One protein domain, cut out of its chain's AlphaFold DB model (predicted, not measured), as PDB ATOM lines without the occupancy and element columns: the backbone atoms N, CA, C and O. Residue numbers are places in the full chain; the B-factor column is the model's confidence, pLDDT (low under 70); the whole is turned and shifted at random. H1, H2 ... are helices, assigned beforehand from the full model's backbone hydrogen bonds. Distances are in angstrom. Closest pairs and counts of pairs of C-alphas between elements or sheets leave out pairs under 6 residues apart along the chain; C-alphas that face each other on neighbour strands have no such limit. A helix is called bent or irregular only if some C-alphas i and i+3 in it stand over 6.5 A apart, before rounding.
ATOM      1  N   HIS A  23     151.617 141.924 152.579       73.69
ATOM      2  CA  HIS A  23     150.504 140.954 152.564       73.69
ATOM      3  C   HIS A  23     149.397 141.323 153.561       73.69
ATOM      4  O   HIS A  23     148.212 141.170 153.281       73.69
ATOM      5  N   THR A  24     149.785 141.882 154.704       75.00
ATOM      6  CA  THR A  24     148.876 142.358 155.742       75.00
ATOM      7  C   THR A  24     148.055 143.577 155.301       75.00
ATOM      8  O   THR A  24     146.880 143.667 155.644       75.00
ATOM      9  N   GLU A  25     148.608 144.478 154.484       80.06
ATOM     10  CA  GLU A  25     147.844 145.556 153.835       80.06
ATOM     11  C   GLU A  25     146.859 144.999 152.800       80.06
ATOM     12  O   GLU A  25     145.701 145.415 152.788       80.06
ATOM     13  N   ALA A  26     147.262 144.015 151.990       80.19
ATOM     14  CA  ALA A  26     146.362 143.365 151.034       80.19
ATOM     15  C   ALA A  26     145.197 142.651 151.745       80.19
ATOM     16  O   ALA A  26     144.039 142.813 151.359       80.19
ATOM     17  N   ILE A  27     145.476 141.934 152.838       81.69
ATOM     18  CA  ILE A  27     144.440 141.318 153.679       81.69
ATOM     19  C   ILE A  27     143.567 142.397 154.324       81.69
ATOM     20  O   ILE A  27     142.352 142.247 154.335       81.69
ATOM     21  N   ALA A  28     144.131 143.509 154.804       81.56
ATOM     22  CA  ALA A  28     143.334 144.614 155.337       81.56
ATOM     23  C   ALA A  28     142.394 145.199 154.268       81.56
ATOM     24  O   ALA A  28     141.235 145.485 154.561       81.56
ATOM     25  N   HIS A  29     142.852 145.320 153.020       81.94
ATOM     26  CA  HIS A  29     142.012 145.719 151.890       81.94
ATOM     27  C   HIS A  29     140.892 144.709 151.608       81.94
ATOM     28  O   HIS A  29     139.741 145.117 151.448       81.94
ATOM     29  N   LEU A  30     141.194 143.407 151.607       80.62
ATOM     30  CA  LEU A  30     140.188 142.350 151.455       80.62
ATOM     31  C   LEU A  30     139.166 142.370 152.596       80.62
ATOM     32  O   LEU A  30     137.969 142.250 152.354       80.62
ATOM     33  N   LEU A  31     139.619 142.582 153.831       78.50
ATOM     34  CA  LEU A  31     138.761 142.691 155.007       78.50
ATOM     35  C   LEU A  31     137.853 143.921 154.946       78.50
ATOM     36  O   LEU A  31     136.689 143.824 155.320       78.50
ATOM     37  N   ARG A  32     138.318 145.056 154.410       76.25
ATOM     38  CA  ARG A  32     137.434 146.203 154.136       76.25
ATOM     39  C   ARG A  32     136.394 145.870 153.070       76.25
ATOM     40  O   ARG A  32     135.219 146.173 153.245       76.25
ATOM     41  N   ALA A  33     136.806 145.201 151.993       77.94
ATOM     42  CA  ALA A  33     135.891 144.762 150.942       77.94
ATOM     43  C   ALA A  33     134.898 143.689 151.426       77.94
ATOM     44  O   ALA A  33     133.823 143.553 150.845       77.94
ATOM     45  N   ALA A  34     135.208 142.970 152.512       76.06
ATOM     46  CA  ALA A  34     134.320 141.972 153.096       76.06
ATOM     47  C   ALA A  34     132.960 142.556 153.497       76.06
ATOM     48  O   ALA A  34     131.956 141.857 153.401       76.06
ATOM     49  N   ALA A  35     132.883 143.834 153.877       71.69
ATOM     50  CA  ALA A  35     131.609 144.482 154.199       71.69
ATOM     51  C   ALA A  35     130.634 144.551 153.008       71.69
ATOM     52  O   ALA A  35     129.432 144.694 153.211       71.69
ATOM     53  N   LEU A  36     131.136 144.408 151.776       73.88
ATOM     54  CA  LEU A  36     130.344 144.451 150.545       73.88
ATOM     55  C   LEU A  36     129.808 143.077 150.119       73.88
ATOM     56  O   LEU A  36     129.072 142.991 149.136       73.88
ATOM     57  N   HIS A  37     130.198 142.001 150.805       78.19
ATOM     58  CA  HIS A  37     129.841 140.636 150.431       78.19
ATOM     59  C   HIS A  37     128.759 140.053 151.347       78.19
ATOM     60  O   HIS A  37     128.732 140.306 152.551       78.19
ATOM     61  N   GLU A  38     127.870 139.235 150.782       81.06
ATOM     62  CA  GLU A  38     126.857 138.510 151.549       81.06
ATOM     63  C   GLU A  38     127.440 137.203 152.098       81.06
ATOM     64  O   GLU A  38     127.495 136.177 151.425       81.06
ATOM     65  N   TRP A  39     127.871 137.236 153.357       84.19
ATOM     66  CA  TRP A  39     128.454 136.069 154.014       84.19
ATOM     67  C   TRP A  39     127.371 135.144 154.560       84.19
ATOM     68  O   TRP A  39     126.598 135.530 155.443       84.19
ATOM     69  N   THR A  40     127.368 133.896 154.095       82.88
ATOM     70  CA  THR A  40     126.437 132.849 154.553       82.88
ATOM     71  C   THR A  40     127.146 131.626 155.133       82.88
ATOM     72  O   THR A  40     126.565 130.919 155.953       82.88
ATOM     73  N   ASN A  41     128.412 131.401 154.775       88.81
ATOM     74  CA  ASN A  41     129.198 130.255 155.217       88.81
ATOM     75  C   ASN A  41     129.856 130.505 156.597       88.81
ATOM     76  O   ASN A  41     130.642 131.446 156.730       88.81
ATOM     77  N   PRO A  42     129.602 129.660 157.617       87.00
ATOM     78  CA  PRO A  42     130.211 129.798 158.942       87.00
ATOM     79  C   PRO A  42     131.744 129.763 158.941       87.00
ATOM     80  O   PRO A  42     132.376 130.547 159.643       87.00
ATOM     81  N   PHE A  43     132.348 128.896 158.123       87.38
ATOM     82  CA  PHE A  43     133.807 128.768 158.047       87.38
ATOM     83  C   PHE A  43     134.463 130.072 157.578       87.38
ATOM     84  O   PHE A  43     135.460 130.520 158.137       87.38
ATOM     85  N   GLU A  44     133.871 130.716 156.575       86.06
ATOM     86  CA  GLU A  44     134.355 131.990 156.048       86.06
ATOM     87  C   GLU A  44     134.230 133.120 157.078       86.06
ATOM     88  O   GLU A  44     135.149 133.926 157.228       86.06
ATOM     89  N   MET A  45     133.133 133.150 157.842       87.12
ATOM     90  CA  MET A  45     132.958 134.117 158.932       87.12
ATOM     91  C   MET A  45     134.009 133.928 160.034       87.12
ATOM     92  O   MET A  45     134.587 134.912 160.501       87.12
ATOM     93  N   GLU A  46     134.286 132.685 160.439       85.56
ATOM     94  CA  GLU A  46     135.336 132.375 161.421       85.56
ATOM     95  C   GLU A  46     136.728 132.755 160.910       85.56
ATOM     96  O   GLU A  46     137.530 133.324 161.657       85.56
ATOM     97  N   MET A  47     137.006 132.499 159.630       84.88
ATOM     98  CA  MET A  47     138.259 132.892 158.988       84.88
ATOM     99  C   MET A  47     138.445 134.413 159.036       84.88
ATOM    100  O   MET A  47     139.495 134.889 159.466       84.88
ATOM    101  N   VAL A  48     137.415 135.184 158.673       85.38
ATOM    102  CA  VAL A  48     137.445 136.653 158.728       85.38
ATOM    103  C   VAL A  48     137.678 137.153 160.158       85.38
ATOM    104  O   VAL A  48     138.554 137.991 160.368       85.38
ATOM    105  N   ILE A  49     136.973 136.604 161.156       83.94
ATOM    106  CA  ILE A  49     137.179 136.958 162.574       83.94
ATOM    107  C   ILE A  49     138.617 136.665 163.017       83.94
ATOM    108  O   ILE A  49     139.225 137.473 163.721       83.94
ATOM    109  N   THR A  50     139.165 135.522 162.605       84.19
ATOM    110  CA  THR A  50     140.520 135.093 162.974       84.19
ATOM    111  C   THR A  50     141.581 136.025 162.389       84.19
ATOM    112  O   THR A  50     142.551 136.357 163.071       84.19
ATOM    113  N   LEU A  51     141.380 136.510 161.160       85.38
ATOM    114  CA  LEU A  51     142.287 137.452 160.503       85.38
ATOM    115  C   LEU A  51     142.261 138.857 161.127       85.38
ATOM    116  O   LEU A  51     143.218 139.607 160.952       85.38
ATOM    117  N   CYS A  52     141.236 139.225 161.902       85.00
ATOM    118  CA  CYS A  52     141.172 140.548 162.530       85.00
ATOM    119  C   CYS A  52     142.323 140.804 163.504       85.00
ATOM    120  O   CYS A  52     142.908 141.883 163.484       85.00
ATOM    121  N   VAL A  53     142.649 139.834 164.363       84.75
ATOM    122  CA  VAL A  53     143.672 140.001 165.408       84.75
ATOM    123  C   VAL A  53     145.040 140.369 164.819       84.75
ATOM    124  O   VAL A  53     145.554 141.424 165.192       84.75
ATOM    125  N   PRO A  54     145.631 139.600 163.881       84.19
ATOM    126  CA  PRO A  54     146.921 139.968 163.303       84.19
ATOM    127  C   PRO A  54     146.878 141.305 162.552       84.19
ATOM    128  O   PRO A  54     147.863 142.034 162.574       84.19
ATOM    129  N   ILE A  55     145.746 141.679 161.946       87.69
ATOM    130  CA  ILE A  55     145.621 142.949 161.211       87.69
ATOM    131  C   ILE A  55     145.540 144.146 162.165       87.69
ATOM    132  O   ILE A  55     146.177 145.168 161.921       87.69
ATOM    133  N   ILE A  56     144.797 144.028 163.270       88.00
ATOM    134  CA  ILE A  56     144.758 145.052 164.328       88.00
ATOM    135  C   ILE A  56     146.160 145.273 164.890       88.00
ATOM    136  O   ILE A  56     146.608 146.409 165.024       88.00
ATOM    137  N   LEU A  57     146.834 144.172 165.219       89.38
ATOM    138  CA  LEU A  57     148.167 144.175 165.800       89.38
ATOM    139  C   LEU A  57     149.203 144.766 164.841       89.38
ATOM    140  O   LEU A  57     150.043 145.558 165.255       89.38
ATOM    141  N   GLU A  58     149.100 144.462 163.552       89.31
ATOM    142  CA  GLU A  58     149.902 145.111 162.521       89.31
ATOM    143  C   GLU A  58     149.605 146.618 162.425       89.31
ATOM    144  O   GLU A  58     150.526 147.420 162.299       89.31
ATOM    145  N   GLY A  59     148.339 147.031 162.542       90.19
ATOM    146  CA  GLY A  59     147.942 148.442 162.505       90.19
ATOM    147  C   GLY A  59     148.528 149.302 163.630       90.19
ATOM    148  O   GLY A  59     148.564 150.525 163.503       90.19
ATOM    149  N   ILE A  60     149.037 148.687 164.704       92.38
ATOM    150  CA  ILE A  60     149.804 149.375 165.754       92.38
ATOM    151  C   ILE A  60     151.130 149.908 165.198       92.38
ATOM    152  O   ILE A  60     151.557 150.990 165.587       92.38
ATOM    153  N   VAL A  61     151.770 149.152 164.302       90.38
ATOM    154  CA  VAL A  61     153.124 149.415 163.780       90.38
ATOM    155  C   VAL A  61     153.136 149.802 162.296       90.38
ATOM    156  O   VAL A  61     154.198 150.041 161.723       90.38
ATOM    157  N   ASN A  62     151.961 149.858 161.662       88.75
ATOM    158  CA  ASN A  62     151.778 150.233 160.267       88.75
ATOM    159  C   ASN A  62     150.539 151.140 160.099       88.75
ATOM    160  O   ASN A  62     149.409 150.645 160.024       88.75
ATOM    161  N   PRO A  63     150.711 152.468 159.952       84.38
ATOM    162  CA  PRO A  63     149.596 153.419 159.887       84.38
ATOM    163  C   PRO A  63     148.782 153.335 158.585       84.38
ATOM    164  O   PRO A  63     147.744 153.993 158.455       84.38
ATOM    165  N   ARG A  64     149.240 152.556 157.594       85.06
ATOM    166  CA  ARG A  64     148.490 152.306 156.351       85.06
ATOM    167  C   ARG A  64     147.296 151.387 156.591       85.06
ATOM    168  O   ARG A  64     146.301 151.453 155.862       85.06
ATOM    169  N   ILE A  65     147.357 150.581 157.649       84.94
ATOM    170  CA  ILE A  65     146.248 149.734 158.065       84.94
ATOM    171  C   ILE A  65     145.258 150.565 158.874       84.94
ATOM    172  O   ILE A  65     145.440 150.878 160.046       84.94
ATOM    173  N   LYS A  66     144.171 150.915 158.199       78.94
ATOM    174  CA  LYS A  66     142.964 151.509 158.774       78.94
ATOM    175  C   LYS A  66     141.843 150.474 158.774       78.94
ATOM    176  O   LYS A  66     141.741 149.690 157.832       78.94
ATOM    177  N   MET A  67     141.012 150.476 159.805       75.12
ATOM    178  CA  MET A  67     139.815 149.640 159.865       75.12
ATOM    179  C   MET A  67     138.614 150.553 160.051       75.12
ATOM    180  O   MET A  67     138.549 151.287 161.043       75.12
ATOM    181  N   ASP A  68     137.704 150.530 159.084       76.25
ATOM    182  CA  ASP A  68     136.538 151.407 159.071       76.25
ATOM    183  C   ASP A  68     135.505 150.958 160.120       76.25
ATOM    184  O   ASP A  68     135.433 149.772 160.442       76.25
ATOM    185  N   PRO A  69     134.685 151.868 160.677       77.44
ATOM    186  CA  PRO A  69     133.652 151.509 161.652       77.44
ATOM    187  C   PRO A  69     132.713 150.394 161.166       77.44
ATOM    188  O   PRO A  69     132.391 149.484 161.922       77.44
ATOM    189  N   GLU A  70     132.352 150.421 159.881       78.81
ATOM    190  CA  GLU A  70     131.485 149.431 159.228       78.81
ATOM    191  C   GLU A  70     132.054 148.007 159.293       78.81
ATOM    192  O   GLU A  70     131.308 147.036 159.428       78.81
ATOM    193  N   PHE A  71     133.383 147.870 159.273       78.19
ATOM    194  CA  PHE A  71     134.042 146.580 159.443       78.19
ATOM    195  C   PHE A  71     133.760 145.990 160.830       78.19
ATOM    196  O   PHE A  71     133.475 144.801 160.959       78.19
ATOM    197  N   TRP A  72     133.779 146.810 161.881       78.94
ATOM    198  CA  TRP A  72     133.521 146.342 163.246       78.94
ATOM    199  C   TRP A  72     132.064 145.925 163.457       78.94
ATOM    200  O   TRP A  72     131.802 144.948 164.168       78.94
ATOM    201  N   GLU A  73     131.129 146.595 162.785       81.12
ATOM    202  CA  GLU A  73     129.722 146.186 162.745       81.12
ATOM    203  C   GLU A  73     129.553 144.831 162.041       81.12
ATOM    204  O   GLU A  73     128.881 143.933 162.559       81.12
ATOM    205  N   LEU A  74     130.242 144.623 160.911       81.69
ATOM    206  CA  LEU A  74     130.248 143.342 160.200       81.69
ATOM    207  C   LEU A  74     130.744 142.203 161.101       81.69
ATOM    208  O   LEU A  74     130.065 141.180 161.227       81.69
ATOM    209  N   ILE A  75     131.884 142.389 161.772       82.62
ATOM    210  CA  ILE A  75     132.461 141.379 162.671       82.62
ATOM    211  C   ILE A  75     131.538 141.076 163.855       82.62
ATOM    212  O   ILE A  75     131.378 139.913 164.239       82.62
ATOM    213  N   SER A  76     130.891 142.100 164.412       82.06
ATOM    214  CA  SER A  76     129.894 141.924 165.472       82.06
ATOM    215  C   SER A  76     128.713 141.085 164.977       82.06
ATOM    216  O   SER A  76     128.295 140.141 165.651       82.06
ATOM    217  N   SER A  77     128.248 141.340 163.749       83.31
ATOM    218  CA  SER A  77     127.184 140.555 163.118       83.31
ATOM    219  C   SER A  77     127.581 139.087 162.899       83.31
ATOM    220  O   SER A  77     126.758 138.198 163.117       83.31
ATOM    221  N   PHE A  78     128.833 138.809 162.514       85.62
ATOM    222  CA  PHE A  78     129.324 137.444 162.291       85.62
ATOM    223  C   PHE A  78     129.312 136.645 163.586       85.62
ATOM    224  O   PHE A  78     128.787 135.535 163.618       85.62
ATOM    225  N   LYS A  79     129.820 137.230 164.676       78.44
ATOM    226  CA  LYS A  79     129.830 136.579 165.993       78.44
ATOM    227  C   LYS A  79     128.420 136.243 166.472       78.44
ATOM    228  O   LYS A  79     128.198 135.122 166.923       78.44
ATOM    229  N   CYS A  80     127.464 137.160 166.306       80.81
ATOM    230  CA  CYS A  80     126.060 136.907 166.641       80.81
ATOM    231  C   CYS A  80     125.452 135.749 165.831       80.81
ATOM    232  O   CYS A  80     124.636 135.003 166.364       80.81
ATOM    233  N   ARG A  81     125.836 135.586 164.557       82.00
ATOM    234  CA  ARG A  81     125.339 134.494 163.699       82.00
ATOM    235  C   ARG A  81     126.020 133.149 163.955       82.00
ATOM    236  O   ARG A  81     125.353 132.126 163.860       82.00
ATOM    237  N   LEU A  82     127.316 133.146 164.267       82.94
ATOM    238  CA  LEU A  82     128.088 131.935 164.584       82.94
ATOM    239  C   LEU A  82     127.760 131.382 165.972       82.94
ATOM    240  O   LEU A  82     127.732 130.172 166.186       82.94
ATOM    241  N   HIS A  83     127.490 132.280 166.914       77.12
ATOM    242  CA  HIS A  83     127.129 131.945 168.282       77.12
ATOM    243  C   HIS A  83     125.822 132.651 168.652       77.12
ATOM    244  O   HIS A  83     125.838 133.569 169.476       77.12
ATOM    245  N   LEU A  98     137.687 142.108 171.020       75.56
ATOM    246  CA  LEU A  98     138.246 142.498 169.717       75.56
ATOM    247  C   LEU A  98     138.081 143.998 169.438       75.56
ATOM    248  O   LEU A  98     138.999 144.625 168.914       75.56
ATOM    249  N   HIS A  99     136.939 144.580 169.814       76.75
ATOM    250  CA  HIS A  99     136.724 146.022 169.700       76.75
ATOM    251  C   HIS A  99     137.699 146.804 170.594       76.75
ATOM    252  O   HIS A  99     138.248 147.816 170.166       76.75
ATOM    253  N   HIS A 100     137.978 146.323 171.810       81.12
ATOM    254  CA  HIS A 100     138.999 146.931 172.665       81.12
ATOM    255  C   HIS A 100     140.396 146.847 172.038       81.12
ATOM    256  O   HIS A 100     141.119 147.841 172.033       81.12
ATOM    257  N   LEU A 101     140.766 145.709 171.437       85.31
ATOM    258  CA  LEU A 101     142.032 145.591 170.703       85.31
ATOM    259  C   LEU A 101     142.101 146.559 169.511       85.31
ATOM    260  O   LEU A 101     143.146 147.158 169.258       85.31
ATOM    261  N   ALA A 102     140.988 146.778 168.810       86.00
ATOM    262  CA  ALA A 102     140.912 147.707 167.682       86.00
ATOM    263  C   ALA A 102     141.191 149.176 168.055       86.00
ATOM    264  O   ALA A 102     141.452 149.997 167.171       86.00
ATOM    265  N   MET A 103     141.156 149.527 169.344       89.38
ATOM    266  CA  MET A 103     141.469 150.877 169.817       89.38
ATOM    267  C   MET A 103     142.972 151.162 169.880       89.38
ATOM    268  O   MET A 103     143.364 152.322 169.799       89.38
ATOM    269  N   PHE A 104     143.832 150.141 169.950       93.44
ATOM    270  CA  PHE A 104     145.277 150.337 170.117       93.44
ATOM    271  C   PHE A 104     145.924 151.150 168.985       93.44
ATOM    272  O   PHE A 104     146.637 152.107 169.297       93.44
ATOM    273  N   PRO A 105     145.637 150.893 167.692       92.62
ATOM    274  CA  PRO A 105     146.104 151.771 166.619       92.62
ATOM    275  C   PRO A 105     145.655 153.230 166.792       92.62
ATOM    276  O   PRO A 105     146.423 154.152 166.517       92.62
ATOM    277  N   LYS A 106     144.433 153.467 167.294       91.25
ATOM    278  CA  LYS A 106     143.923 154.823 167.558       91.25
ATOM    279  C   LYS A 106     144.656 155.486 168.723       91.25
ATOM    280  O   LYS A 106     144.992 156.662 168.617       91.25
ATOM    281  N   PHE A 107     144.952 154.738 169.788       95.25
ATOM    282  CA  PHE A 107     145.748 155.232 170.915       95.25
ATOM    283  C   PHE A 107     147.146 155.669 170.470       95.25
ATOM    284  O   PHE A 107     147.603 156.728 170.884       95.25
ATOM    285  N   VAL A 108     147.799 154.915 169.578       95.56
ATOM    286  CA  VAL A 108     149.111 155.294 169.022       95.56
ATOM    287  C   VAL A 108     149.017 156.552 168.159       95.56
ATOM    288  O   VAL A 108     149.872 157.429 168.245       95.56
ATOM    289  N   GLN A 109     147.982 156.670 167.328       92.94
ATOM    290  CA  GLN A 109     147.842 157.803 166.409       92.94
ATOM    291  C   GLN A 109     147.437 159.103 167.115       92.94
ATOM    292  O   GLN A 109     147.885 160.178 166.714       92.94
TER     293      GLN A 109
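Overview. This is residues 23 to 83 and 98 to 109 of the 296 residues of an uncharacterized protein of Penicillium patulum (UniProt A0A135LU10). One long helix, H2, makes the core, and the other helices pack round it: H1 crosses one side, H3 folds back along its first half as the second leg of a helical hairpin, and the short H4 and H5 pack on its last half, away from H1. The assembly is well gathered about H2 but irregular, with helices that cross more than they run side by side, and its peripheral helices have little contact with one another. The printed part has 73 residues with five named helices, in the order H1, H2, H3, H4, H5 along the chain, and no named strand; the class is all helix. It is compact, with a radius of gyration of the C-alphas of 11.8 A, and the C-alphas span 34 by 23 by 17 A.

Along the chain. The printed part begins with H1, residues 23 to 34, from C-alpha 23 at (150.504, 140.954, 152.564) over 16.2 A to C-alpha 34. H2, residues 42 to 61, is the longest helix, with 20 residues and 30.5 A from C-alpha 42 at (130.211, 129.798, 158.942) to C-alpha 61 at (153.124, 149.415, 163.780). H2 is neither bent nor irregular, but only just: C-alphas 50 and 53 are 6.3 A apart. H3, residues 69 to 82, measures 20.6 A. After the cut come two short helices, H4, residues 98 to 102, and H5, residues 104 to 109, which ends with C-alpha 109 at (147.842, 157.803, 166.409).

Arrangement. H2 is the hub and touches the four other helices. H1 touches H2, closest at the C-alphas of Thr 24 and Ile 55, 6.4 A apart. The two run opposite ways at a steep tilt of 50 degrees. H3 touches residues 42 to 49 of H2 alone, closest at the C-alphas of Met 45 and Phe 78, 6.0 A apart. H2 and H3 form a helical hairpin and run opposite ways at a steep tilt of 37 degrees, only just past shallow. H4 touches H2 at residues 53 to 57 alone, with the C-alphas of Ile 56 and Ala 102 the closest, 5.8 A apart. H5 touches residues 56 to 61 of H2 alone, closest at the C-alphas of Ile 60 and Pro 105, 4.5 A apart. H2 and H5 run the same way at a steep tilt of 36 degrees, only just past shallow. H1 and H3 touch only at their ends, and only just, with 3 pairs of C-alphas within 8 A; residues 31 to 34 of H1 meet residue 71 of H3 there. Their closest C-alphas, of Arg 32 and Phe 71, are 6.3 A apart, and the lines of H1 and H3 are about perpendicular, at 75 degrees. H3 and H4 are close but not clearly touching, with the C-alphas of Trp 72 and His 99 the closest, 7.2 A apart. H4 and H5 meet only through their link. H1 is apart from H4 and H5, and H3 is apart from H5. Every O i to N i+4 pair is within hydrogen-bond range in H1, H3, H4 and H5; in H2 it is 13 of 16.

Size, cuts and confidence. The two C-alphas farthest apart are those of Asn 41 and Gln 109, 35.1 A. Residues 84 to 97 are not printed, and C-alphas 83 and 98 stand 15.4 A apart across this cut, in the link from H3 to H4. Of the links that are printed whole, H1 to H2 and H2 to H3 are short, with 7 residues each, and H4 to H5 is tight, with 1 residue. The mean pLDDT of the printed part is 83.3, and no printed residue is under 70.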